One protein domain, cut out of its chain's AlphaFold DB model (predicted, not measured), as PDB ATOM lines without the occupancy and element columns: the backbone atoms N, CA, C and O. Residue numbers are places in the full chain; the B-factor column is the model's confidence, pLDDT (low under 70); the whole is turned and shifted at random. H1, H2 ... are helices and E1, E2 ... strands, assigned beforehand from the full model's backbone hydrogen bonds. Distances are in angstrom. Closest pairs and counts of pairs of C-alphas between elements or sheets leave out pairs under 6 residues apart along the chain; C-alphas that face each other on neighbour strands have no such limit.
ATOM      1  N   LEU A  23       9.830 -27.608  41.785       96.44
ATOM      2  CA  LEU A  23       9.784 -28.929  42.421       96.44
ATOM      3  C   LEU A  23       9.525 -28.830  43.935       96.44
ATOM      4  O   LEU A  23       9.997 -27.881  44.571       96.44
ATOM      5  N   PRO A  24       8.821 -29.808  44.537       96.69
ATOM      6  CA  PRO A  24       8.703 -29.899  45.986       96.69
ATOM      7  C   PRO A  24      10.079 -30.093  46.624       96.69
ATOM      8  O   PRO A  24      10.945 -30.781  46.090       96.69
ATOM      9  N   GLN A  25      10.275 -29.484  47.781       95.12
ATOM     10  CA  GLN A  25      11.532 -29.461  48.512       95.12
ATOM     11  C   GLN A  25      11.471 -30.426  49.692       95.12
ATOM     12  O   GLN A  25      10.541 -30.369  50.493       95.12
ATOM     13  N   VAL A  26      12.454 -31.310  49.813       90.50
ATOM     14  CA  VAL A  26      12.541 -32.280  50.912       90.50
ATOM     15  C   VAL A  26      13.967 -32.257  51.458       90.50
ATOM     16  O   VAL A  26      14.921 -32.122  50.696       90.50
ATOM     17  N   SER A  27      14.119 -32.352  52.780       84.19
ATOM     18  CA  SER A  27      15.431 -32.491  53.430       84.19
ATOM     19  C   SER A  27      15.631 -33.953  53.813       84.19
ATOM     20  O   SER A  27      14.800 -34.502  54.538       84.19
ATOM     21  N   GLY A  28      16.678 -34.596  53.297       76.31
ATOM     22  CA  GLY A  28      17.005 -35.979  53.634       76.31
ATOM     23  C   GLY A  28      17.663 -36.773  52.507       76.31
ATOM     24  O   GLY A  28      17.933 -36.271  51.416       76.31
ATOM     25  N   VAL A  29      17.925 -38.050  52.788       72.75
ATOM     26  CA  VAL A  29      18.598 -38.964  51.861       72.75
ATOM     27  C   VAL A  29      17.562 -39.647  50.976       72.75
ATOM     28  O   VAL A  29      16.776 -40.478  51.432       72.75
ATOM     29  N   LEU A  30      17.575 -39.289  49.697       79.06
ATOM     30  CA  LEU A  30      16.786 -39.908  48.637       79.06
ATOM     31  C   LEU A  30      17.710 -40.340  47.497       79.06
ATOM     32  O   LEU A  30      18.857 -39.902  47.395       79.06
ATOM     33  N   GLN A  31      17.203 -41.197  46.616       82.44
ATOM     34  CA  GLN A  31      17.947 -41.657  45.449       82.44
ATOM     35  C   GLN A  31      18.304 -40.468  44.532       82.44
ATOM     36  O   GLN A  31      17.416 -39.712  44.137       82.44
ATOM     37  N   SER A  32      19.592 -40.300  44.201       79.62
ATOM     38  CA  SER A  32      20.092 -39.252  43.280       79.62
ATOM     39  C   SER A  32      20.034 -39.636  41.814       79.62
ATOM     40  O   SER A  32      19.947 -38.763  40.960       79.62
ATOM     41  N   GLU A  33      20.183 -40.921  41.511       80.38
ATOM     42  CA  GLU A  33      20.442 -41.374  40.149       80.38
ATOM     43  C   GLU A  33      19.307 -42.254  39.660       80.38
ATOM     44  O   GLU A  33      18.871 -43.176  40.354       80.38
ATOM     45  N   MET A  34      18.840 -41.975  38.447       83.06
ATOM     46  CA  MET A  34      17.866 -42.801  37.760       83.06
ATOM     47  C   MET A  34      18.295 -43.000  36.317       83.06
ATOM     48  O   MET A  34      18.667 -42.060  35.620       83.06
ATOM     49  N   VAL A  35      18.235 -44.251  35.888       86.38
ATOM     50  CA  VAL A  35      18.472 -44.671  34.509       86.38
ATOM     51  C   VAL A  35      17.161 -45.181  33.935       86.38
ATOM     52  O   VAL A  35      16.278 -45.569  34.695       86.38
ATOM     53  N   ASP A  36      17.034 -45.170  32.611       90.38
ATOM     54  CA  ASP A  36      15.868 -45.711  31.899       90.38
ATOM     55  C   ASP A  36      14.524 -45.167  32.418       90.38
ATOM     56  O   ASP A  36      13.675 -45.899  32.941       90.38
ATOM     57  N   TYR A  37      14.348 -43.844  32.317       93.75
ATOM     58  CA  TYR A  37      13.136 -43.175  32.775       93.75
ATOM     59  C   TYR A  37      12.525 -42.223  31.747       93.75
ATOM     60  O   TYR A  37      13.216 -41.520  31.014       93.75
ATOM     61  N   SER A  38      11.193 -42.182  31.740       94.31
ATOM     62  CA  SER A  38      10.388 -41.174  31.055       94.31
ATOM     63  C   SER A  38       9.932 -40.107  32.048       94.31
ATOM     64  O   SER A  38       9.565 -40.419  33.183       94.31
ATOM     65  N   VAL A  39       9.901 -38.850  31.609       94.88
ATOM     66  CA  VAL A  39       9.488 -37.716  32.444       94.88
ATOM     67  C   VAL A  39       8.053 -37.305  32.136       94.88
ATOM     68  O   VAL A  39       7.663 -37.170  30.979       94.88
ATOM     69  N   ILE A  40       7.278 -37.074  33.189       97.19
ATOM     70  CA  ILE A  40       5.928 -36.520  33.159       97.19
ATOM     71  C   ILE A  40       5.986 -35.167  33.847       97.19
ATOM     72  O   ILE A  40       6.353 -35.093  35.016       97.19
ATOM     73  N   TYR A  41       5.580 -34.117  33.146       97.12
ATOM     74  CA  TYR A  41       5.482 -32.784  33.720       97.12
ATOM     75  C   TYR A  41       4.033 -32.456  34.060       97.12
ATOM     76  O   TYR A  41       3.134 -32.643  33.237       97.12
ATOM     77  N   VAL A  42       3.815 -31.922  35.256       97.69
ATOM     78  CA  VAL A  42       2.549 -31.332  35.683       97.69
ATOM     79  C   VAL A  42       2.839 -29.911  36.149       97.69
ATOM     80  O   VAL A  42       3.300 -29.694  37.267       97.69
ATOM     81  N   PHE A  43       2.623 -28.951  35.256       97.12
ATOM     82  CA  PHE A  43       2.906 -27.540  35.499       97.12
ATOM     83  C   PHE A  43       1.748 -26.871  36.237       97.12
ATOM     84  O   PHE A  43       0.584 -27.203  36.005       97.12
ATOM     85  N   PHE A  44       2.073 -25.891  37.077       96.62
ATOM     86  CA  PHE A  44       1.108 -24.908  37.557       96.62
ATOM     87  C   PHE A  44       0.993 -23.791  36.517       96.62
ATOM     88  O   PHE A  44       1.980 -23.108  36.237       96.62
ATOM     89  N   ASN A  45      -0.189 -23.616  35.929       94.62
ATOM     90  CA  ASN A  45      -0.459 -22.505  35.026       94.62
ATOM     91  C   ASN A  45      -0.849 -21.266  35.850       94.62
ATOM     92  O   ASN A  45      -1.853 -21.273  36.555       94.62
ATOM     93  N   GLU A  46      -0.049 -20.203  35.772       91.69
ATOM     94  CA  GLU A  46      -0.261 -18.983  36.561       91.69
ATOM     95  C   GLU A  46      -1.477 -18.160  36.111       91.69
ATOM     96  O   GLU A  46      -2.042 -17.432  36.922       91.69
ATOM     97  N   GLU A  47      -1.903 -18.287  34.852       91.75
ATOM     98  CA  GLU A  47      -3.001 -17.498  34.284       91.75
ATOM     99  C   GLU A  47      -4.365 -17.974  34.786       91.75
ATOM    100  O   GLU A  47      -5.232 -17.162  35.105       91.75
ATOM    101  N   ASN A  48      -4.561 -19.293  34.856       93.94
ATOM    102  CA  ASN A  48      -5.837 -19.900  35.242       93.94
ATOM    103  C   ASN A  48      -5.769 -20.706  36.548       93.94
ATOM    104  O   ASN A  48      -6.788 -21.227  36.993       93.94
ATOM    105  N   GLN A  49      -4.592 -20.787  37.174       93.94
ATOM    106  CA  GLN A  49      -4.334 -21.532  38.407       93.94
ATOM    107  C   GLN A  49      -4.627 -23.039  38.299       93.94
ATOM    108  O   GLN A  49      -4.938 -23.669  39.308       93.94
ATOM    109  N   GLU A  50      -4.525 -23.638  37.105       94.94
ATOM    110  CA  GLU A  50      -4.804 -25.061  36.860       94.94
ATOM    111  C   GLU A  50      -3.546 -25.917  36.624       94.94
ATOM    112  O   GLU A  50      -2.464 -25.426  36.297       94.94
ATOM    113  N   ALA A  51      -3.702 -27.240  36.764       96.81
ATOM    114  CA  ALA A  51      -2.676 -28.219  36.403       96.81
ATOM    115  C   ALA A  51      -2.640 -28.489  34.895       96.81
ATOM    116  O   ALA A  51      -3.591 -29.047  34.333       96.81
ATOM    117  N   GLU A  52      -1.489 -28.252  34.273       96.38
ATOM    118  CA  GLU A  52      -1.230 -28.596  32.876       96.38
ATOM    119  C   GLU A  52      -0.309 -29.820  32.764       96.38
ATOM    120  O   GLU A  52       0.850 -29.802  33.177       96.38
ATOM    121  N   LEU A  53      -0.829 -30.904  32.183       96.56
ATOM    122  CA  LEU A  53      -0.102 -32.162  32.005       96.56
ATOM    123  C   LEU A  53       0.620 -32.190  30.652       96.56
ATOM    124  O   LEU A  53      -0.033 -32.214  29.609       96.56
ATOM    125  N   ASN A  54       1.944 -32.328  30.673       94.19
ATOM    126  CA  ASN A  54       2.743 -32.710  29.513       94.19
ATOM    127  C   ASN A  54       3.366 -34.092  29.751       94.19
ATOM    128  O   ASN A  54       4.265 -34.279  30.570       94.19
ATOM    129  N   ALA A  55       2.849 -35.067  29.010       89.94
ATOM    130  CA  ALA A  55       3.214 -36.476  29.077       89.94
ATOM    131  C   ALA A  55       3.523 -37.016  27.669       89.94
ATOM    132  O   ALA A  55       3.111 -38.125  27.303       89.94
ATOM    133  N   ASN A  56       4.177 -36.186  26.852       84.00
ATOM    134  CA  ASN A  56       4.603 -36.556  25.509       84.00
ATOM    135  C   ASN A  56       5.787 -37.532  25.583       84.00
ATOM    136  O   ASN A  56       6.610 -37.454  26.489       84.00
ATOM    137  N   SER A  57       5.863 -38.462  24.628       80.88
ATOM    138  CA  SER A  57       6.999 -39.390  24.479       80.88
ATOM    139  C   SER A  57       7.254 -40.337  25.665       80.88
ATOM    140  O   SER A  57       8.393 -40.707  25.927       80.88
ATOM    141  N   LEU A  58       6.203 -40.765  26.374       89.56
ATOM    142  CA  LEU A  58       6.347 -41.768  27.433       89.56
ATOM    143  C   LEU A  58       6.529 -43.176  26.878       89.56
ATOM    144  O   LEU A  58       5.718 -43.644  26.077       89.56
ATOM    145  N   ILE A  59       7.509 -43.885  27.428       86.69
ATOM    146  CA  ILE A  59       7.717 -45.312  27.202       86.69
ATOM    147  C   ILE A  59       7.193 -46.063  28.433       86.69
ATOM    148  O   ILE A  59       7.679 -45.869  29.551       86.69
ATOM    149  N   THR A  60       6.175 -46.908  28.263       85.44
ATOM    150  CA  THR A  60       5.488 -47.592  29.381       85.44
ATOM    151  C   THR A  60       6.382 -48.570  30.146       85.44
ATOM    152  O   THR A  60       6.159 -48.773  31.336       85.44
ATOM    153  N   SER A  61       7.412 -49.131  29.500       87.56
ATOM    154  CA  SER A  61       8.372 -50.066  30.106       87.56
ATOM    155  C   SER A  61       9.423 -49.409  31.009       87.56
ATOM    156  O   SER A  61      10.108 -50.117  31.748       87.56
ATOM    157  N   THR A  62       9.564 -48.084  30.948       92.31
ATOM    158  CA  THR A  62      10.582 -47.322  31.693       92.31
ATOM    159  C   THR A  62      10.072 -46.894  33.067       92.31
ATOM    160  O   THR A  62       8.859 -46.874  33.335       92.31
ATOM    161  N   HIS A  63      10.979 -46.506  33.963       94.88
ATOM    162  CA  HIS A  63      10.580 -45.785  35.169       94.88
ATOM    163  C   HIS A  63       9.872 -44.481  34.786       94.88
ATOM    164  O   HIS A  63      10.217 -43.850  33.791       94.88
ATOM    165  N   TRP A  64       8.850 -44.074  35.535       96.06
ATOM    166  CA  TRP A  64       8.190 -42.789  35.289       96.06
ATOM    167  C   TRP A  64       8.515 -41.811  36.400       96.06
ATOM    168  O   TRP A  64       8.320 -42.107  37.580       96.06
ATOM    169  N   VAL A  65       8.989 -40.638  36.000       96.81
ATOM    170  CA  VAL A  65       9.382 -39.559  36.899       96.81
ATOM    171  C   VAL A  65       8.427 -38.405  36.727       96.81
ATOM    172  O   VAL A  65       8.330 -37.810  35.660       96.81
ATOM    173  N   PHE A  66       7.719 -38.093  37.795       97.88
ATOM    174  CA  PHE A  66       6.738 -37.034  37.854       97.88
ATOM    175  C   PHE A  66       7.417 -35.768  38.376       97.88
ATOM    176  O   PHE A  66       7.741 -35.650  39.559       97.88
ATOM    177  N   HIS A  67       7.646 -34.821  37.475       97.31
ATOM    178  CA  HIS A  67       7.950 -33.437  37.797       97.31
ATOM    179  C   HIS A  67       6.610 -32.729  38.015       97.31
ATOM    180  O   HIS A  67       5.917 -32.402  37.054       97.31
ATOM    181  N   ILE A  68       6.211 -32.549  39.273       98.25
ATOM    182  CA  ILE A  68       4.949 -31.895  39.641       98.25
ATOM    183  C   ILE A  68       5.276 -30.571  40.312       98.25
ATOM    184  O   ILE A  68       6.109 -30.525  41.219       98.25
ATOM    185  N   ASP A  69       4.625 -29.502  39.859       98.00
ATOM    186  CA  ASP A  69       4.787 -28.187  40.457       98.00
ATOM    187  C   ASP A  69       4.211 -28.174  41.877       98.00
ATOM    188  O   ASP A  69       3.043 -28.486  42.111       98.00
ATOM    189  N   ARG A  70       5.046 -27.790  42.837       97.56
ATOM    190  CA  ARG A  70       4.759 -27.791  44.271       97.56
ATOM    191  C   ARG A  70       3.576 -26.896  44.659       97.56
ATOM    192  O   ARG A  70       3.007 -27.087  45.731       97.56
ATOM    193  N   ARG A  71       3.234 -25.913  43.815       97.44
ATOM    194  CA  ARG A  71       2.131 -24.958  44.028       97.44
ATOM    195  C   ARG A  71       0.758 -25.570  43.771       97.44
ATOM    196  O   ARG A  71      -0.244 -25.003  44.195       97.44
ATOM    197  N   LEU A  72       0.705 -26.700  43.070       98.25
ATOM    198  CA  LEU A  72      -0.547 -27.388  42.791       98.25
ATOM    199  C   LEU A  72      -1.190 -27.886  44.076       98.25
ATOM    200  O   LEU A  72      -0.511 -28.374  44.976       98.25
ATOM    201  N   THR A  73      -2.514 -27.812  44.128       97.88
ATOM    202  CA  THR A  73      -3.282 -28.509  45.161       97.88
ATOM    203  C   THR A  73      -3.250 -30.016  44.911       97.88
ATOM    204  O   THR A  73      -3.095 -30.476  43.773       97.88
ATOM    205  N   MET A  74      -3.432 -30.805  45.963       97.31
ATOM    206  CA  MET A  74      -3.440 -32.258  45.886       97.31
ATOM    207  C   MET A  74      -4.544 -32.766  44.985       97.31
ATOM    208  O   MET A  74      -4.312 -33.709  44.241       97.31
ATOM    209  N   ARG A  75      -5.697 -32.101  44.960       95.75
ATOM    210  CA  ARG A  75      -6.760 -32.382  43.996       95.75
ATOM    211  C   ARG A  75      -6.263 -32.287  42.550       95.75
ATOM    212  O   ARG A  75      -6.385 -33.241  41.787       95.75
ATOM    213  N   GLN A  76      -5.629 -31.172  42.189       97.19
ATOM    214  CA  GLN A  76      -5.124 -30.942  40.832       97.19
ATOM    215  C   GLN A  76      -3.998 -31.912  40.453       97.19
ATOM    216  O   GLN A  76      -3.975 -32.437  39.339       97.19
ATOM    217  N   ALA A  77      -3.064 -32.160  41.374       97.62
ATOM    218  CA  ALA A  77      -1.976 -33.107  41.161       97.62
ATOM    219  C   ALA A  77      -2.507 -34.544  41.033       97.62
ATOM    220  O   ALA A  77      -2.138 -35.256  40.096       97.62
ATOM    221  N   ALA A  78      -3.411 -34.960  41.925       96.75
ATOM    222  CA  ALA A  78      -3.974 -36.306  41.964       96.75
ATOM    223  C   ALA A  78      -4.763 -36.643  40.702       96.75
ATOM    224  O   ALA A  78      -4.582 -37.734  40.167       96.75
ATOM    225  N   GLU A  79      -5.547 -35.710  40.157       96.00
ATOM    226  CA  GLU A  79      -6.209 -35.904  38.861       96.00
ATOM    227  C   GLU A  79      -5.221 -36.333  37.769       96.00
ATOM    228  O   GLU A  79      -5.486 -37.258  36.993       96.00
ATOM    229  N   LYS A  80      -4.060 -35.668  37.696       97.44
ATOM    230  CA  LYS A  80      -3.048 -35.990  36.686       97.44
ATOM    231  C   LYS A  80      -2.310 -37.275  37.041       97.44
ATOM    232  O   LYS A  80      -2.100 -38.094  36.151       97.44
ATOM    233  N   ILE A  81      -1.965 -37.491  38.312       97.69
ATOM    234  CA  ILE A  81      -1.317 -38.724  38.778       97.69
ATOM    235  C   ILE A  81      -2.184 -39.935  38.431       97.69
ATOM    236  O   ILE A  81      -1.698 -40.833  37.750       97.69
ATOM    237  N   ILE A  82      -3.462 -39.935  38.809       95.81
ATOM    238  CA  ILE A  82      -4.387 -41.056  38.589       95.81
ATOM    239  C   ILE A  82      -4.525 -41.352  37.098       95.81
ATOM    240  O   ILE A  82      -4.320 -42.491  36.681       95.81
ATOM    241  N   LYS A  83      -4.741 -40.319  36.271       95.50
ATOM    242  CA  LYS A  83      -4.773 -40.456  34.805       95.50
ATOM    243  C   LYS A  83      -3.519 -41.149  34.263       95.50
ATOM    244  O   LYS A  83      -3.600 -41.960  33.337       95.50
ATOM    245  N   MET A  84      -2.348 -40.824  34.808       95.62
ATOM    246  CA  MET A  84      -1.096 -41.446  34.390       95.62
ATOM    247  C   MET A  84      -0.955 -42.870  34.929       95.62
ATOM    248  O   MET A  84      -0.576 -43.753  34.161       95.62
ATOM    249  N   GLN A  85      -1.308 -43.142  36.184       94.00
ATOM    250  CA  GLN A  85      -1.264 -44.503  36.723       94.00
ATOM    251  C   GLN A  85      -2.189 -45.444  35.931       94.00
ATOM    252  O   GLN A  85      -1.753 -46.511  35.506       94.00
ATOM    253  N   GLU A  86      -3.406 -45.004  35.598       92.75
ATOM    254  CA  GLU A  86      -4.317 -45.731  34.706       92.75
ATOM    255  C   GLU A  86      -3.713 -45.956  33.315       92.75
ATOM    256  O   GLU A  86      -3.821 -47.046  32.755       92.75
ATOM    257  N   LYS A  87      -3.042 -44.946  32.738       91.38
ATOM    258  CA  LYS A  87      -2.349 -45.095  31.448       91.38
ATOM    259  C   LYS A  87      -1.240 -46.147  31.518       91.38
ATOM    260  O   LYS A  87      -1.071 -46.874  30.542       91.38
ATOM    261  N   LYS A  88      -0.491 -46.218  32.624       88.12
ATOM    262  CA  LYS A  88       0.610 -47.179  32.808       88.12
ATOM    263  C   LYS A  88       0.110 -48.611  32.977       88.12
ATOM    264  O   LYS A  88       0.735 -49.537  32.477       88.12
ATOM    265  N   GLU A  89      -1.010 -48.782  33.670       86.31
ATOM    266  CA  GLU A  89      -1.600 -50.090  33.973       86.31
ATOM    267  C   GLU A  89      -2.368 -50.709  32.809       86.31
ATOM    268  O   GLU A  89      -2.629 -51.914  32.828       86.31
ATOM    269  N   LYS A  90      -2.730 -49.917  31.791       84.19
ATOM    270  CA  LYS A  90      -3.383 -50.453  30.595       84.19
ATOM    271  C   LYS A  90      -2.557 -51.623  30.040       84.19
ATOM    272  O   LYS A  90      -1.349 -51.476  29.838       84.19
ATOM    273  N   PRO A  91      -3.185 -52.789  29.803       64.25
ATOM    274  CA  PRO A  91      -2.473 -53.967  29.340       64.25
ATOM    275  C   PRO A  91      -1.850 -53.684  27.970       64.25
ATOM    276  O   PRO A  91      -2.548 -53.365  27.009       64.25
ATOM    277  N   GLY A  92      -0.525 -53.782  27.901       66.19
ATOM    278  CA  GLY A  92       0.260 -53.627  26.684       66.19
ATOM    279  C   GLY A  92       1.349 -54.692  26.614       66.19
ATOM    280  O   GLY A  92       1.850 -55.152  27.639       66.19
ATOM    281  N   MET A  93       1.743 -55.068  25.396       59.94
ATOM    282  CA  MET A  93       2.745 -56.116  25.126       59.94
ATOM    283  C   MET A  93       4.159 -55.778  25.651       59.94
ATOM    284  O   MET A  93       5.036 -56.635  25.664       59.94
ATOM    285  N   HIS A  94       4.372 -54.540  26.108       64.56
ATOM    286  CA  HIS A  94       5.654 -54.005  26.577       64.56
ATOM    287  C   HIS A  94       5.593 -53.474  28.023       64.56
ATOM    288  O   HIS A  94       6.370 -52.598  28.389       64.56
ATOM    289  N   ASN A  95       4.665 -53.958  28.856       70.69
ATOM    290  CA  ASN A  95       4.639 -53.566  30.269       70.69
ATOM    291  C   ASN A  95       5.805 -54.224  31.021       70.69
ATOM    292  O   ASN A  95       6.001 -55.435  30.951       70.69
ATOM    293  N   ASN A  96       6.577 -53.417  31.752       82.19
ATOM    294  CA  ASN A  96       7.674 -53.895  32.587       82.19
ATOM    295  C   ASN A  96       7.230 -53.892  34.060       82.19
ATOM    296  O   ASN A  96       7.045 -52.805  34.619       82.19
ATOM    297  N   PRO A  97       7.088 -55.060  34.714       81.44
ATOM    298  CA  PRO A  97       6.673 -55.135  36.117       81.44
ATOM    299  C   PRO A  97       7.709 -54.539  37.082       81.44
ATOM    300  O   PRO A  97       7.363 -54.198  38.207       81.44
ATOM    301  N   ASN A  98       8.961 -54.375  36.640       87.50
ATOM    302  CA  ASN A  98      10.023 -53.741  37.420       87.50
ATOM    303  C   ASN A  98      10.066 -52.218  37.233       87.50
ATOM    304  O   ASN A  98      10.863 -51.542  37.886       87.50
ATOM    305  N   SER A  99       9.240 -51.662  36.339       90.94
ATOM    306  CA  SER A  99       9.137 -50.214  36.205       90.94
ATOM    307  C   SER A  99       8.517 -49.614  37.469       90.94
ATOM    308  O   SER A  99       7.579 -50.145  38.057       90.94
ATOM    309  N   ARG A 100       9.072 -48.486  37.898       93.94
ATOM    310  CA  ARG A 100       8.749 -47.805  39.163       93.94
ATOM    311  C   ARG A 100       8.290 -46.388  38.874       93.94
ATOM    312  O   ARG A 100       8.556 -45.868  37.786       93.94
ATOM    313  N   ASN A 101       7.590 -45.786  39.824       95.38
ATOM    314  CA  ASN A 101       7.120 -44.409  39.724       95.38
ATOM    315  C   ASN A 101       7.761 -43.566  40.825       95.38
ATOM    316  O   ASN A 101       7.811 -43.987  41.980       95.38
ATOM    317  N   PHE A 102       8.232 -42.380  40.458       96.81
ATOM    318  CA  PHE A 102       8.937 -41.475  41.355       96.81
ATOM    319  C   PHE A 102       8.422 -40.051  41.201       96.81
ATOM    320  O   PHE A 102       8.175 -39.602  40.084       96.81
ATOM    321  N   PHE A 103       8.308 -39.320  42.301       97.25
ATOM    322  CA  PHE A 103       8.241 -37.868  42.278       97.25
ATOM    323  C   PHE A 103       9.653 -37.308  42.265       97.25
ATOM    324  O   PHE A 103      10.549 -37.816  42.941       97.25
ATOM    325  N   SER A 104       9.853 -36.247  41.503       95.88
ATOM    326  CA  SER A 104      11.049 -35.432  41.641       95.88
ATOM    327  C   SER A 104      10.908 -34.453  42.780       95.88
ATOM    328  O   SER A 104       9.911 -33.738  42.859       95.88
ATOM    329  N   VAL A 105      11.933 -34.402  43.619       95.44
ATOM    330  CA  VAL A 105      12.042 -33.448  44.715       95.44
ATOM    331  C   VAL A 105      13.395 -32.745  44.641       95.44
ATOM    332  O   VAL A 105      14.382 -33.318  44.174       95.44
ATOM    333  N   ALA A 106      13.442 -31.498  45.087       93.31
ATOM    334  CA  ALA A 106      14.676 -30.758  45.281       93.31
ATOM    335  C   ALA A 106      15.201 -31.013  46.701       93.31
ATOM    336  O   ALA A 106      14.518 -30.739  47.688       93.31
ATOM    337  N   ASP A 107      16.419 -31.535  46.790       86.62
ATOM    338  CA  ASP A 107      17.169 -31.660  48.037       86.62
ATOM    339  C   ASP A 107      17.672 -30.281  48.461       86.62
ATOM    340  O   ASP A 107      18.497 -29.671  47.773       86.62
ATOM    341  N   MET A 108      17.158 -29.785  49.584       79.50
ATOM    342  CA  MET A 108      17.484 -28.448  50.085       79.50
ATOM    343  C   MET A 108      18.913 -28.323  50.604       79.50
ATOM    344  O   MET A 108      19.489 -27.236  50.546       79.50
ATOM    345  N   GLU A 109      19.493 -29.419  51.084       80.38
ATOM    346  CA  GLU A 109      20.831 -29.429  51.671       80.38
ATOM    347  C   GLU A 109      21.888 -29.478  50.569       80.38
ATOM    348  O   GLU A 109      22.831 -28.685  50.557       80.38
ATOM    349  N   ASN A 110      21.695 -30.372  49.596       80.25
ATOM    350  CA  ASN A 110      22.695 -30.639  48.561       80.25
ATOM    351  C   ASN A 110      22.408 -29.938  47.226       80.25
ATOM    352  O   ASN A 110      23.236 -30.007  46.319       80.25
ATOM    353  N   LYS A 111      21.255 -29.266  47.088       82.50
ATOM    354  CA  LYS A 111      20.795 -28.608  45.848       82.50
ATOM    355  C   LYS A 111      20.766 -29.567  44.654       82.50
ATOM    356  O   LYS A 111      21.173 -29.219  43.547       82.50
ATOM    357  N   GLN A 112      20.305 -30.792  44.895       87.19
ATOM    358  CA  GLN A 112      20.264 -31.869  43.906       87.19
ATOM    359  C   GLN A 112      18.832 -32.316  43.628       87.19
ATOM    360  O   GLN A 112      17.970 -32.294  44.505       87.19
ATOM    361  N   LEU A 113      18.591 -32.759  42.395       90.75
ATOM    362  CA  LEU A 113      17.381 -33.490  42.046       90.75
ATOM    363  C   LEU A 113      17.431 -34.870  42.707       90.75
ATOM    364  O   LEU A 113      18.417 -35.594  42.567       90.75
ATOM    365  N   ARG A 114      16.368 -35.234  43.418       93.25
ATOM    366  CA  ARG A 114      16.204 -36.552  44.029       93.25
ATOM    367  C   ARG A 114      14.865 -37.161  43.659       93.25
ATOM    368  O   ARG A 114      13.947 -36.472  43.210       93.25
ATOM    369  N   PHE A 115      14.750 -38.460  43.903       94.94
ATOM    370  CA  PHE A 115      13.587 -39.245  43.522       94.94
ATOM    371  C   PHE A 115      12.915 -39.870  44.744       94.94
ATOM    372  O   PHE A 115      13.470 -40.752  45.397       94.94
ATOM    373  N   LEU A 116      11.700 -39.399  45.033       94.69
ATOM    374  CA  LEU A 116      10.811 -39.947  46.051       94.69
ATOM    375  C   LEU A 116       9.934 -41.016  45.402       94.69
ATOM    376  O   LEU A 116       9.069 -40.708  44.583       94.69
ATOM    377  N   GLU A 117      10.169 -42.282  45.719       94.50
ATOM    378  CA  GLU A 117       9.398 -43.366  45.120       94.50
ATOM    379  C   GLU A 117       7.947 -43.368  45.611       94.50
ATOM    380  O   GLU A 117       7.689 -43.235  46.807       94.50
ATOM    381  N   PHE A 118       7.007 -43.609  44.692       95.56
ATOM    382  CA  PHE A 118       5.605 -43.849  45.019       95.56
ATOM    383  C   PHE A 118       4.966 -45.046  44.275       95.56
ATOM    384  O   PHE A 118       3.752 -45.113  44.088       95.56
ATOM    385  N   THR A 119       5.761 -46.017  43.814       93.69
ATOM    386  CA  THR A 119       5.293 -47.146  42.980       93.69
ATOM    387  C   THR A 119       4.113 -47.918  43.579       93.69
ATOM    388  O   THR A 119       3.242 -48.362  42.836       93.69
ATOM    389  N   LYS A 120       4.084 -48.092  44.906       92.19
ATOM    390  CA  LYS A 120       3.053 -48.875  45.609       92.19
ATOM    391  C   LYS A 120       1.813 -48.055  45.970       92.19
ATOM    392  O   LYS A 120       0.804 -48.641  46.346       92.19
ATOM    393  N   GLN A 121       1.895 -46.730  45.889       94.69
ATOM    394  CA  GLN A 121       0.841 -45.810  46.289       94.69
ATOM    395  C   GLN A 121      -0.132 -45.612  45.128       94.69
ATOM    396  O   GLN A 121       0.214 -45.034  44.097       94.69
ATOM    397  N   ARG A 122      -1.371 -46.062  45.305       94.81
ATOM    398  CA  ARG A 122      -2.473 -45.834  44.377       94.81
ATOM    399  C   ARG A 122      -3.300 -44.641  44.832       94.81
ATOM    400  O   ARG A 122      -3.764 -44.619  45.969       94.81
ATOM    401  N   PHE A 123      -3.496 -43.682  43.937       95.31
ATOM    402  CA  PHE A 123      -4.340 -42.522  44.198       95.31
ATOM    403  C   PHE A 123      -5.783 -42.806  43.756       95.31
ATOM    404  O   PHE A 123      -5.999 -43.474  42.743       95.31
ATOM    405  N   ASP A 124      -6.764 -42.316  44.515       92.00
ATOM    406  CA  ASP A 124      -8.193 -42.404  44.182       92.00
ATOM    407  C   ASP A 124      -8.971 -41.230  44.817       92.00
ATOM    408  O   ASP A 124      -8.539 -40.647  45.812       92.00
ATOM    409  N   TRP A 125     -10.124 -40.885  44.249       82.56
ATOM    410  CA  TRP A 125     -11.072 -39.877  44.749       82.56
ATOM    411  C   TRP A 125     -12.382 -40.493  45.272       82.56
ATOM    412  O   TRP A 125     -13.218 -39.791  45.839       82.56
ATOM    413  N   LYS A 126     -12.623 -41.798  45.063       74.12
ATOM    414  CA  LYS A 126     -13.915 -42.437  45.373       74.12
ATOM    415  C   LYS A 126     -13.992 -42.992  46.795       74.12
ATOM    416  O   LYS A 126     -13.090 -43.679  47.260       74.12
ATOM    417  N   GLY A 127     -15.156 -42.802  47.426       62.75
ATOM    418  CA  GLY A 127     -15.597 -43.600  48.578       62.75
ATOM    419  C   GLY A 127     -14.819 -43.366  49.873       62.75
ATOM    420  O   GLY A 127     -14.672 -44.300  50.658       62.75
ATOM    421  N   ILE A 128     -14.311 -42.149  50.087       70.81
ATOM    422  CA  ILE A 128     -13.547 -41.812  51.290       70.81
ATOM    423  C   ILE A 128     -14.487 -41.760  52.492       70.81
ATOM    424  O   ILE A 128     -15.211 -40.786  52.693       70.81
ATOM    425  N   ASP A 129     -14.446 -42.795  53.321       78.12
ATOM    426  CA  ASP A 129     -14.990 -42.735  54.672       78.12
ATOM    427  C   ASP A 129     -13.927 -42.109  55.588       78.12
ATOM    428  O   ASP A 129     -13.090 -42.802  56.171       78.12
ATOM    429  N   THR A 130     -13.909 -40.774  55.637       74.88
ATOM    430  CA  THR A 130     -12.907 -39.998  56.400       74.88
ATOM    431  C   THR A 130     -12.942 -40.256  57.906       74.88
ATOM    432  O   THR A 130     -11.964 -39.960  58.588       74.88
ATOM    433  N   GLU A 131     -14.025 -40.844  58.427       77.62
ATOM    434  CA  GLU A 131     -14.125 -41.247  59.832       77.62
ATOM    435  C   GLU A 131     -13.366 -42.555  60.106       77.62
ATOM    436  O   GLU A 131     -12.893 -42.780  61.219       77.62
ATOM    437  N   LYS A 132     -13.230 -43.424  59.094       82.25
ATOM    438  CA  LYS A 132     -12.561 -44.734  59.211       82.25
ATOM    439  C   LYS A 132     -11.143 -44.752  58.661       82.25
ATOM    440  O   LYS A 132     -10.347 -45.607  59.051       82.25
ATOM    441  N   ILE A 133     -10.836 -43.853  57.733       84.44
ATOM    442  CA  ILE A 133      -9.519 -43.731  57.118       84.44
ATOM    443  C   ILE A 133      -8.778 -42.592  57.829       84.44
ATOM    444  O   ILE A 133      -9.314 -41.491  57.916       84.44
ATOM    445  N   PRO A 134      -7.559 -42.806  58.344       88.38
ATOM    446  CA  PRO A 134      -6.798 -41.738  58.981       88.38
ATOM    447  C   PRO A 134      -6.289 -40.710  57.962       88.38
ATOM    448  O   PRO A 134      -5.950 -41.042  56.822       88.38
ATOM    449  N   GLN A 135      -6.177 -39.455  58.398       90.25
ATOM    450  CA  GLN A 135      -5.546 -38.402  57.604       90.25
ATOM    451  C   GLN A 135      -4.025 -38.608  57.555       90.25
ATOM    452  O   GLN A 135      -3.402 -38.912  58.575       90.25
ATOM    453  N   LEU A 136      -3.406 -38.376  56.395       89.25
ATOM    454  CA  LEU A 136      -1.956 -38.518  56.212       89.25
ATOM    455  C   LEU A 136      -1.143 -37.683  57.217       89.25
ATOM    456  O   LEU A 136      -0.163 -38.174  57.770       89.25
ATOM    457  N   SER A 137      -1.555 -36.441  57.481       87.62
ATOM    458  CA  SER A 137      -0.879 -35.544  58.427       87.62
ATOM    459  C   SER A 137      -0.884 -36.092  59.857       87.62
ATOM    460  O   SER A 137       0.139 -36.039  60.535       87.62
ATOM    461  N   ALA A 138      -1.998 -36.679  60.301       86.75
ATOM    462  CA  ALA A 138      -2.104 -37.291  61.624       86.75
ATOM    463  C   ALA A 138      -1.113 -38.456  61.788       86.75
ATOM    464  O   ALA A 138      -0.464 -38.583  62.824       86.75
ATOM    465  N   ILE A 139      -0.940 -39.265  60.738       84.75
ATOM    466  CA  ILE A 139       0.002 -40.390  60.741       84.75
ATOM    467  C   ILE A 139       1.444 -39.888  60.709       84.75
ATOM    468  O   ILE A 139       2.267 -40.293  61.532       84.75
ATOM    469  N   ALA A 140       1.747 -38.977  59.786       84.06
ATOM    470  CA  ALA A 140       3.080 -38.412  59.626       84.06
ATOM    471  C   ALA A 140       3.571 -37.715  60.903       84.06
ATOM    472  O   ALA A 140       4.756 -37.812  61.218       84.06
ATOM    473  N   ASN A 141       2.675 -37.103  61.681       84.38
ATOM    474  CA  ASN A 141       3.013 -36.384  62.912       84.38
ATOM    475  C   ASN A 141       2.964 -37.245  64.186       84.38
ATOM    476  O   ASN A 141       3.331 -36.760  65.250       84.38
ATOM    477  N   SER A 142       2.531 -38.506  64.106       80.38
ATOM    478  CA  SER A 142       2.459 -39.382  65.283       80.38
ATOM    479  C   SER A 142       3.844 -39.688  65.873       80.38
ATOM    480  O   SER A 142       4.802 -39.954  65.137       80.38
ATOM    481  N   GLU A 143       3.962 -39.653  67.202       69.75
ATOM    482  CA  GLU A 143       5.154 -40.103  67.929       69.75
ATOM    483  C   GLU A 143       5.045 -41.610  68.233       69.75
ATOM    484  O   GLU A 143       4.011 -42.080  68.706       69.75
ATOM    485  N   GLY A 144       6.111 -42.375  67.967       63.50
ATOM    486  CA  GLY A 144       6.171 -43.825  68.205       63.50
ATOM    487  C   GLY A 144       5.899 -44.702  66.973       63.50
ATOM    488  O   GLY A 144       5.655 -44.215  65.869       63.50
ATOM    489  N   SER A 145       5.993 -46.026  67.148       55.22
ATOM    490  CA  SER A 145       5.651 -46.998  66.105       55.22
ATOM    491  C   SER A 145       4.139 -47.013  65.910       55.22
ATOM    492  O   SER A 145       3.396 -47.536  66.741       55.22
ATOM    493  N   PHE A 146       3.674 -46.427  64.811       57.53
ATOM    494  CA  PHE A 146       2.271 -46.462  64.424       57.53
ATOM    495  C   PHE A 146       1.930 -47.889  63.954       57.53
ATOM    496  O   PHE A 146       2.060 -48.220  62.777       57.53
ATOM    497  N   GLU A 147       1.539 -48.770  64.882       51.25
ATOM    498  CA  GLU A 147       1.046 -50.128  64.594       51.25
ATOM    499  C   GLU A 147      -0.365 -50.085  63.985       51.25
ATOM    500  O   GLU A 147      -1.308 -50.702  64.482       51.25
ATOM    501  N   THR A 148      -0.586 -49.321  62.919       52.88
ATOM    502  CA  THR A 148      -1.902 -49.341  62.284       52.88
ATOM    503  C   THR A 148      -1.968 -50.365  61.176       52.88
ATOM    504  O   THR A 148      -1.213 -50.325  60.210       52.88
ATOM    505  N   ARG A 149      -2.973 -51.233  61.287       56.56
ATOM    506  CA  ARG A 149      -3.406 -52.232  60.297       56.56
ATOM    507  C   ARG A 149      -3.990 -51.613  59.012       56.56
ATOM    508  O   ARG A 149      -4.738 -52.297  58.320       56.56
ATOM    509  N   THR A 150      -3.725 -50.337  58.720       70.62
ATOM    510  CA  THR A 150      -4.240 -49.655  57.526       70.62
ATOM    511  C   THR A 150      -3.099 -49.212  56.625       70.62
ATOM    512  O   THR A 150      -2.160 -48.548  57.053       70.62
ATOM    513  N   ASP A 151      -3.209 -49.592  55.360       85.06
ATOM    514  CA  ASP A 151      -2.380 -49.128  54.255       85.06
ATOM    515  C   ASP A 151      -3.050 -47.973  53.486       85.06
ATOM    516  O   ASP A 151      -2.514 -47.489  52.488       85.06
ATOM    517  N   ALA A 152      -4.211 -47.516  53.963       89.38
ATOM    518  CA  ALA A 152      -5.001 -46.441  53.392       89.38
ATOM    519  C   ALA A 152      -4.962 -45.175  54.251       89.38
ATOM    520  O   ALA A 152      -5.152 -45.236  55.470       89.38
ATOM    521  N   VAL A 153      -4.805 -44.031  53.585       92.00
ATOM    522  CA  VAL A 153      -4.918 -42.689  54.171       92.00
ATOM    523  C   VAL A 153      -5.766 -41.794  53.290       92.00
ATOM    524  O   VAL A 153      -5.876 -42.042  52.088       92.00
ATOM    525  N   TRP A 154      -6.297 -40.717  53.864       93.06
ATOM    526  CA  TRP A 154      -6.814 -39.609  53.072       93.06
ATOM    527  C   TRP A 154      -5.970 -38.345  53.220       93.06
ATOM    528  O   TRP A 154      -5.264 -38.136  54.211       93.06
ATOM    529  N   VAL A 155      -6.038 -37.505  52.195       94.19
ATOM    530  CA  VAL A 155      -5.357 -36.220  52.090       94.19
ATOM    531  C   VAL A 155      -6.396 -35.168  51.724       94.19
ATOM    532  O   VAL A 155      -7.264 -35.412  50.883       94.19
ATOM    533  N   ASP A 156      -6.306 -34.011  52.370       94.25
ATOM    534  CA  ASP A 156      -7.120 -32.850  52.020       94.25
ATOM    535  C   ASP A 156      -6.778 -32.408  50.589       94.25
ATOM    536  O   ASP A 156      -5.611 -32.180  50.263       94.25
ATOM    537  N   GLY A 157      -7.788 -32.296  49.727       94.12
ATOM    538  CA  GLY A 157      -7.625 -31.878  48.338       94.12
ATOM    539  C   GLY A 157      -7.033 -30.477  48.196       94.12
ATOM    540  O   GLY A 157      -6.371 -30.212  47.191       94.12
ATOM    541  N   ALA A 158      -7.220 -29.609  49.196       95.50
ATOM    542  CA  ALA A 158      -6.679 -28.254  49.242       95.50
ATOM    543  C   ALA A 158      -5.209 -28.190  49.697       95.50
ATOM    544  O   ALA A 158      -4.558 -27.164  49.486       95.50
ATOM    545  N   MET A 159      -4.664 -29.266  50.280       96.12
ATOM    546  CA  MET A 159      -3.240 -29.361  50.618       96.12
ATOM    547  C   MET A 159      -2.403 -29.128  49.360       96.12
ATOM    548  O   MET A 159      -2.711 -29.679  48.308       96.12
ATOM    549  N   ASN A 160      -1.341 -28.332  49.441       96.25
ATOM    550  CA  ASN A 160      -0.439 -28.174  48.303       96.25
ATOM    551  C   ASN A 160       0.450 -29.426  48.126       96.25
ATOM    552  O   ASN A 160       0.649 -30.231  49.039       96.25
ATOM    553  N   PHE A 161       1.014 -29.593  46.935       97.94
ATOM    554  CA  PHE A 161       1.832 -30.756  46.617       97.94
ATOM    555  C   PHE A 161       3.173 -30.769  47.375       97.94
ATOM    556  O   PHE A 161       3.714 -31.841  47.651       97.94
ATOM    557  N   GLN A 162       3.693 -29.595  47.758       97.38
ATOM    558  CA  GLN A 162       4.868 -29.466  48.629       97.38
ATOM    559  C   GLN A 162       4.677 -30.213  49.958       97.38
ATOM    560  O   GLN A 162       5.512 -31.041  50.329       97.38
ATOM    561  N   ASP A 163       3.586 -29.930  50.663       96.81
ATOM    562  CA  ASP A 163       3.298 -30.478  51.986       96.81
ATOM    563  C   ASP A 163       3.030 -31.979  51.890       96.81
ATOM    564  O   ASP A 163       3.569 -32.761  52.674       96.81
ATOM    565  N   PHE A 164       2.292 -32.408  50.865       97.38
ATOM    566  CA  PHE A 164       2.084 -33.827  50.598       97.38
ATOM    567  C   PHE A 164       3.402 -34.589  50.406       97.38
ATOM    568  O   PHE A 164       3.592 -35.637  51.023       97.38
ATOM    569  N   ALA A 165       4.322 -34.074  49.582       96.44
ATOM    570  CA  ALA A 165       5.603 -34.730  49.324       96.44
ATOM    571  C   ALA A 165       6.440 -34.874  50.607       96.44
ATOM    572  O   ALA A 165       7.051 -35.921  50.832       96.44
ATOM    573  N   VAL A 166       6.418 -33.855  51.474       95.19
ATOM    574  CA  VAL A 166       7.074 -33.899  52.787       95.19
ATOM    575  C   VAL A 166       6.438 -34.972  53.665       95.19
ATOM    576  O   VAL A 166       7.154 -35.834  54.172       95.19
ATOM    577  N   LEU A 167       5.111 -34.974  53.819       94.88
ATOM    578  CA  LEU A 167       4.417 -35.951  54.663       94.88
ATOM    579  C   LEU A 167       4.620 -37.384  54.159       94.88
ATOM    580  O   LEU A 167       4.900 -38.278  54.957       94.88
ATOM    581  N   LEU A 168       4.548 -37.601  52.843       93.94
ATOM    582  CA  LEU A 168       4.821 -38.900  52.236       93.94
ATOM    583  C   LEU A 168       6.238 -39.373  52.584       93.94
ATOM    584  O   LEU A 168       6.405 -40.490  53.074       93.94
ATOM    585  N   TYR A 169       7.247 -38.517  52.412       92.44
ATOM    586  CA  TYR A 169       8.621 -38.863  52.766       92.44
ATOM    587  C   TYR A 169       8.775 -39.203  54.256       92.44
ATOM    588  O   TYR A 169       9.371 -40.226  54.596       92.44
ATOM    589  N   GLN A 170       8.169 -38.414  55.149       90.62
ATOM    590  CA  GLN A 170       8.206 -38.686  56.589       90.62
ATOM    591  C   GLN A 170       7.576 -40.039  56.940       90.62
ATOM    592  O   GLN A 170       8.121 -40.783  57.754       90.62
ATOM    593  N   THR A 171       6.459 -40.408  56.304       88.81
ATOM    594  CA  THR A 171       5.855 -41.734  56.524       88.81
ATOM    595  C   THR A 171       6.765 -42.872  56.060       88.81
ATOM    596  O   THR A 171       6.905 -43.869  56.769       88.81
ATOM    597  N   GLN A 172       7.466 -42.703  54.936       88.75
ATOM    598  CA  GLN A 172       8.419 -43.697  54.438       88.75
ATOM    599  C   GLN A 172       9.631 -43.855  55.364       88.75
ATOM    600  O   GLN A 172      10.056 -44.984  55.607       88.75
ATOM    601  N   LEU A 173      10.143 -42.762  55.943       87.88
ATOM    602  CA  LEU A 173      11.210 -42.817  56.953       87.88
ATOM    603  C   LEU A 173      10.790 -43.585  58.212       87.88
ATOM    604  O   LEU A 173      11.613 -44.257  58.830       87.88
ATOM    605  N   LYS A 174       9.502 -43.535  58.565       86.31
ATOM    606  CA  LYS A 174       8.918 -44.309  59.671       86.31
ATOM    607  C   LYS A 174       8.639 -45.776  59.314       86.31
ATOM    608  O   LYS A 174       8.108 -46.508  60.142       86.31
ATOM    609  N   GLY A 175       8.962 -46.215  58.094       84.94
ATOM    610  CA  GLY A 175       8.670 -47.568  57.614       84.94
ATOM    611  C   GLY A 175       7.186 -47.820  57.328       84.94
ATOM    612  O   GLY A 175       6.768 -48.972  57.215       84.94
ATOM    613  N   LEU A 176       6.378 -46.759  57.208       83.50
ATOM    614  CA  LEU A 176       4.955 -46.851  56.896       83.50
ATOM    615  C   LEU A 176       4.769 -46.838  55.377       83.50
ATOM    616  O   LEU A 176       4.860 -45.803  54.718       83.50
ATOM    617  N   PHE A 177       4.498 -48.010  54.807       76.94
ATOM    618  CA  PHE A 177       4.316 -48.179  53.366       76.94
ATOM    619  C   PHE A 177       2.835 -48.142  52.991       76.94
ATOM    620  O   PHE A 177       2.220 -49.171  52.720       76.94
ATOM    621  N   LEU A 178       2.274 -46.934  52.969       88.44
ATOM    622  CA  LEU A 178       0.904 -46.674  52.520       88.44
ATOM    623  C   LEU A 178       0.715 -47.165  51.078       88.44
ATOM    624  O   LEU A 178       1.566 -46.906  50.232       88.44
ATOM    625  N   THR A 179      -0.380 -47.854  50.773       91.06
ATOM    626  CA  THR A 179      -0.689 -48.351  49.420       91.06
ATOM    627  C   THR A 179      -1.848 -47.598  48.777       91.06
ATOM    628  O   THR A 179      -1.945 -47.579  47.553       91.06
ATOM    629  N   LYS A 180      -2.716 -46.947  49.562       92.69
ATOM    630  CA  LYS A 180      -3.874 -46.198  49.059       92.69
ATOM    631  C   LYS A 180      -3.883 -44.778  49.602       92.69
ATOM    632  O   LYS A 180      -3.854 -44.565  50.812       92.69
ATOM    633  N   ILE A 181      -3.947 -43.817  48.690       94.38
ATOM    634  CA  ILE A 181      -4.006 -42.391  48.992       94.38
ATOM    635  C   ILE A 181      -5.306 -41.848  48.414       94.38
ATOM    636  O   ILE A 181      -5.452 -41.672  47.206       94.38
ATOM    637  N   TYR A 182      -6.250 -41.594  49.303       94.31
ATOM    638  CA  TYR A 182      -7.530 -41.007  48.967       94.31
ATOM    639  C   TYR A 182      -7.430 -39.484  49.007       94.31
ATOM    640  O   TYR A 182      -6.996 -38.923  50.008       94.31
ATOM    641  N   VAL A 183      -7.817 -38.797  47.940       93.56
ATOM    642  CA  VAL A 183      -7.748 -37.330  47.882       93.56
ATOM    643  C   VAL A 183      -9.153 -36.762  47.928       93.56
ATOM    644  O   VAL A 183     -10.001 -37.152  47.125       93.56
ATOM    645  N   GLN A 184      -9.408 -35.870  48.887       90.62
ATOM    646  CA  GLN A 184     -10.708 -35.217  48.983       90.62
ATOM    647  C   GLN A 184     -10.996 -34.382  47.714       90.62
ATOM    648  O   GLN A 184     -10.072 -33.744  47.201       90.62
TER     649      GLN A 184
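AT A GLANCE: This is residues 23 to 184 of the 185 residues of an uncharacterized protein of Capnocytophaga canimorsus (UniProt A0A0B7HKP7). A strongly twisted sheet of five strands has helices H1 and H3 over one face, H1 along E1 and E3, H3 across E4 and E5; H1 also packs on a second, small sheet of E6, E8 and E7, and the short helix H2 packs on H3 and E7. The printed part has 162 residues with three named helices and eight named strands, in the order E1 E2 E3 H1 E4 E5 E6 H2 E7 H3 E8. The large sheet, E2 E1 E3 E4 E5, is mixed and the small one, E6 E8 E7, is parallel; the class is mixed, with under half of the residues in named elements. The whole is compact and rounded, with a radius of gyration of the C-alphas of 15.5 A and spans of 42 by 39 by 39 A.

IN THESE COORDINATES: Residues 23 to 36 hold no named element. E1, residues 37 to 44, begins at C-alpha 37 (13.136, -43.175, 32.775) and is 22.4 A long; E2 is residues 51 to 54 and E3 residues 63 to 68. H1, residues 74 to 89, is 21.5 A long and begins at C-alpha 74 (-3.440, -32.258, 45.886). E4, residues 101 to 107, is 18.2 A long; E5 is residues 112 to 117, E6 122 to 124, H2 136 to 140 and E7 152 to 155. H3, residues 161 to 173, is 18.4 A long, and E8, residues 180 to 183, ends at C-alpha 183 (-7.748, -37.330, 47.882).

HOW THE PARTS SIT: E1 and E3 are parallel, with N 40 and O 65 at 2.8 A. The hairpin E1 and E2 has N 43 and O 52 at 2.9 A. E3 and E4 are parallel, with N 104 and O 66 at 2.9 A. The hairpin E4 and E5 has N 105 and O 114 at 2.9 A. H1 and H3 are on the same face of this sheet, making two layers, at heights of 9.0 A and 9.6 A. They only just touch, with 3 pairs of C-alphas within 8 A, and only at their ends, closest at Met 74 and Phe 161, 5.5 A. E3, H1, E4 and E7, H3, E8 are strand-helix-strand units, parallel neighbour strands joined through a helix, with right-handed crossovers. E6, H2, E7 is a split unit, with E8 between its strands, and its crossover is left-handed. In the small sheet N 181 and O 122 are 2.8 A apart, and N 155 and O 182 2.8 A. H1 is on this sheet too, over E6 and E8, with the C-alphas of Ile 82 and Phe 123 closest to E6 at 5.8 A. H2 touches H3, closest at the C-alphas of Ala 140 and Thr 171, 5.3 A. In H2 and H3 every O i to N i+4 pair is within hydrogen-bond range; in H1 it is 11 of 12.

THE WHOLE: The C-alphas farthest apart, those of Met 93 and Glu 143, are 45.8 A apart. The printed part has no cut. The links H1 to E4, E6 to H2 and H2 to E7 are long. Mean pLDDT of the printed part is 88.3; residues 91 to 94, 127 and 143 to 149 are under 70.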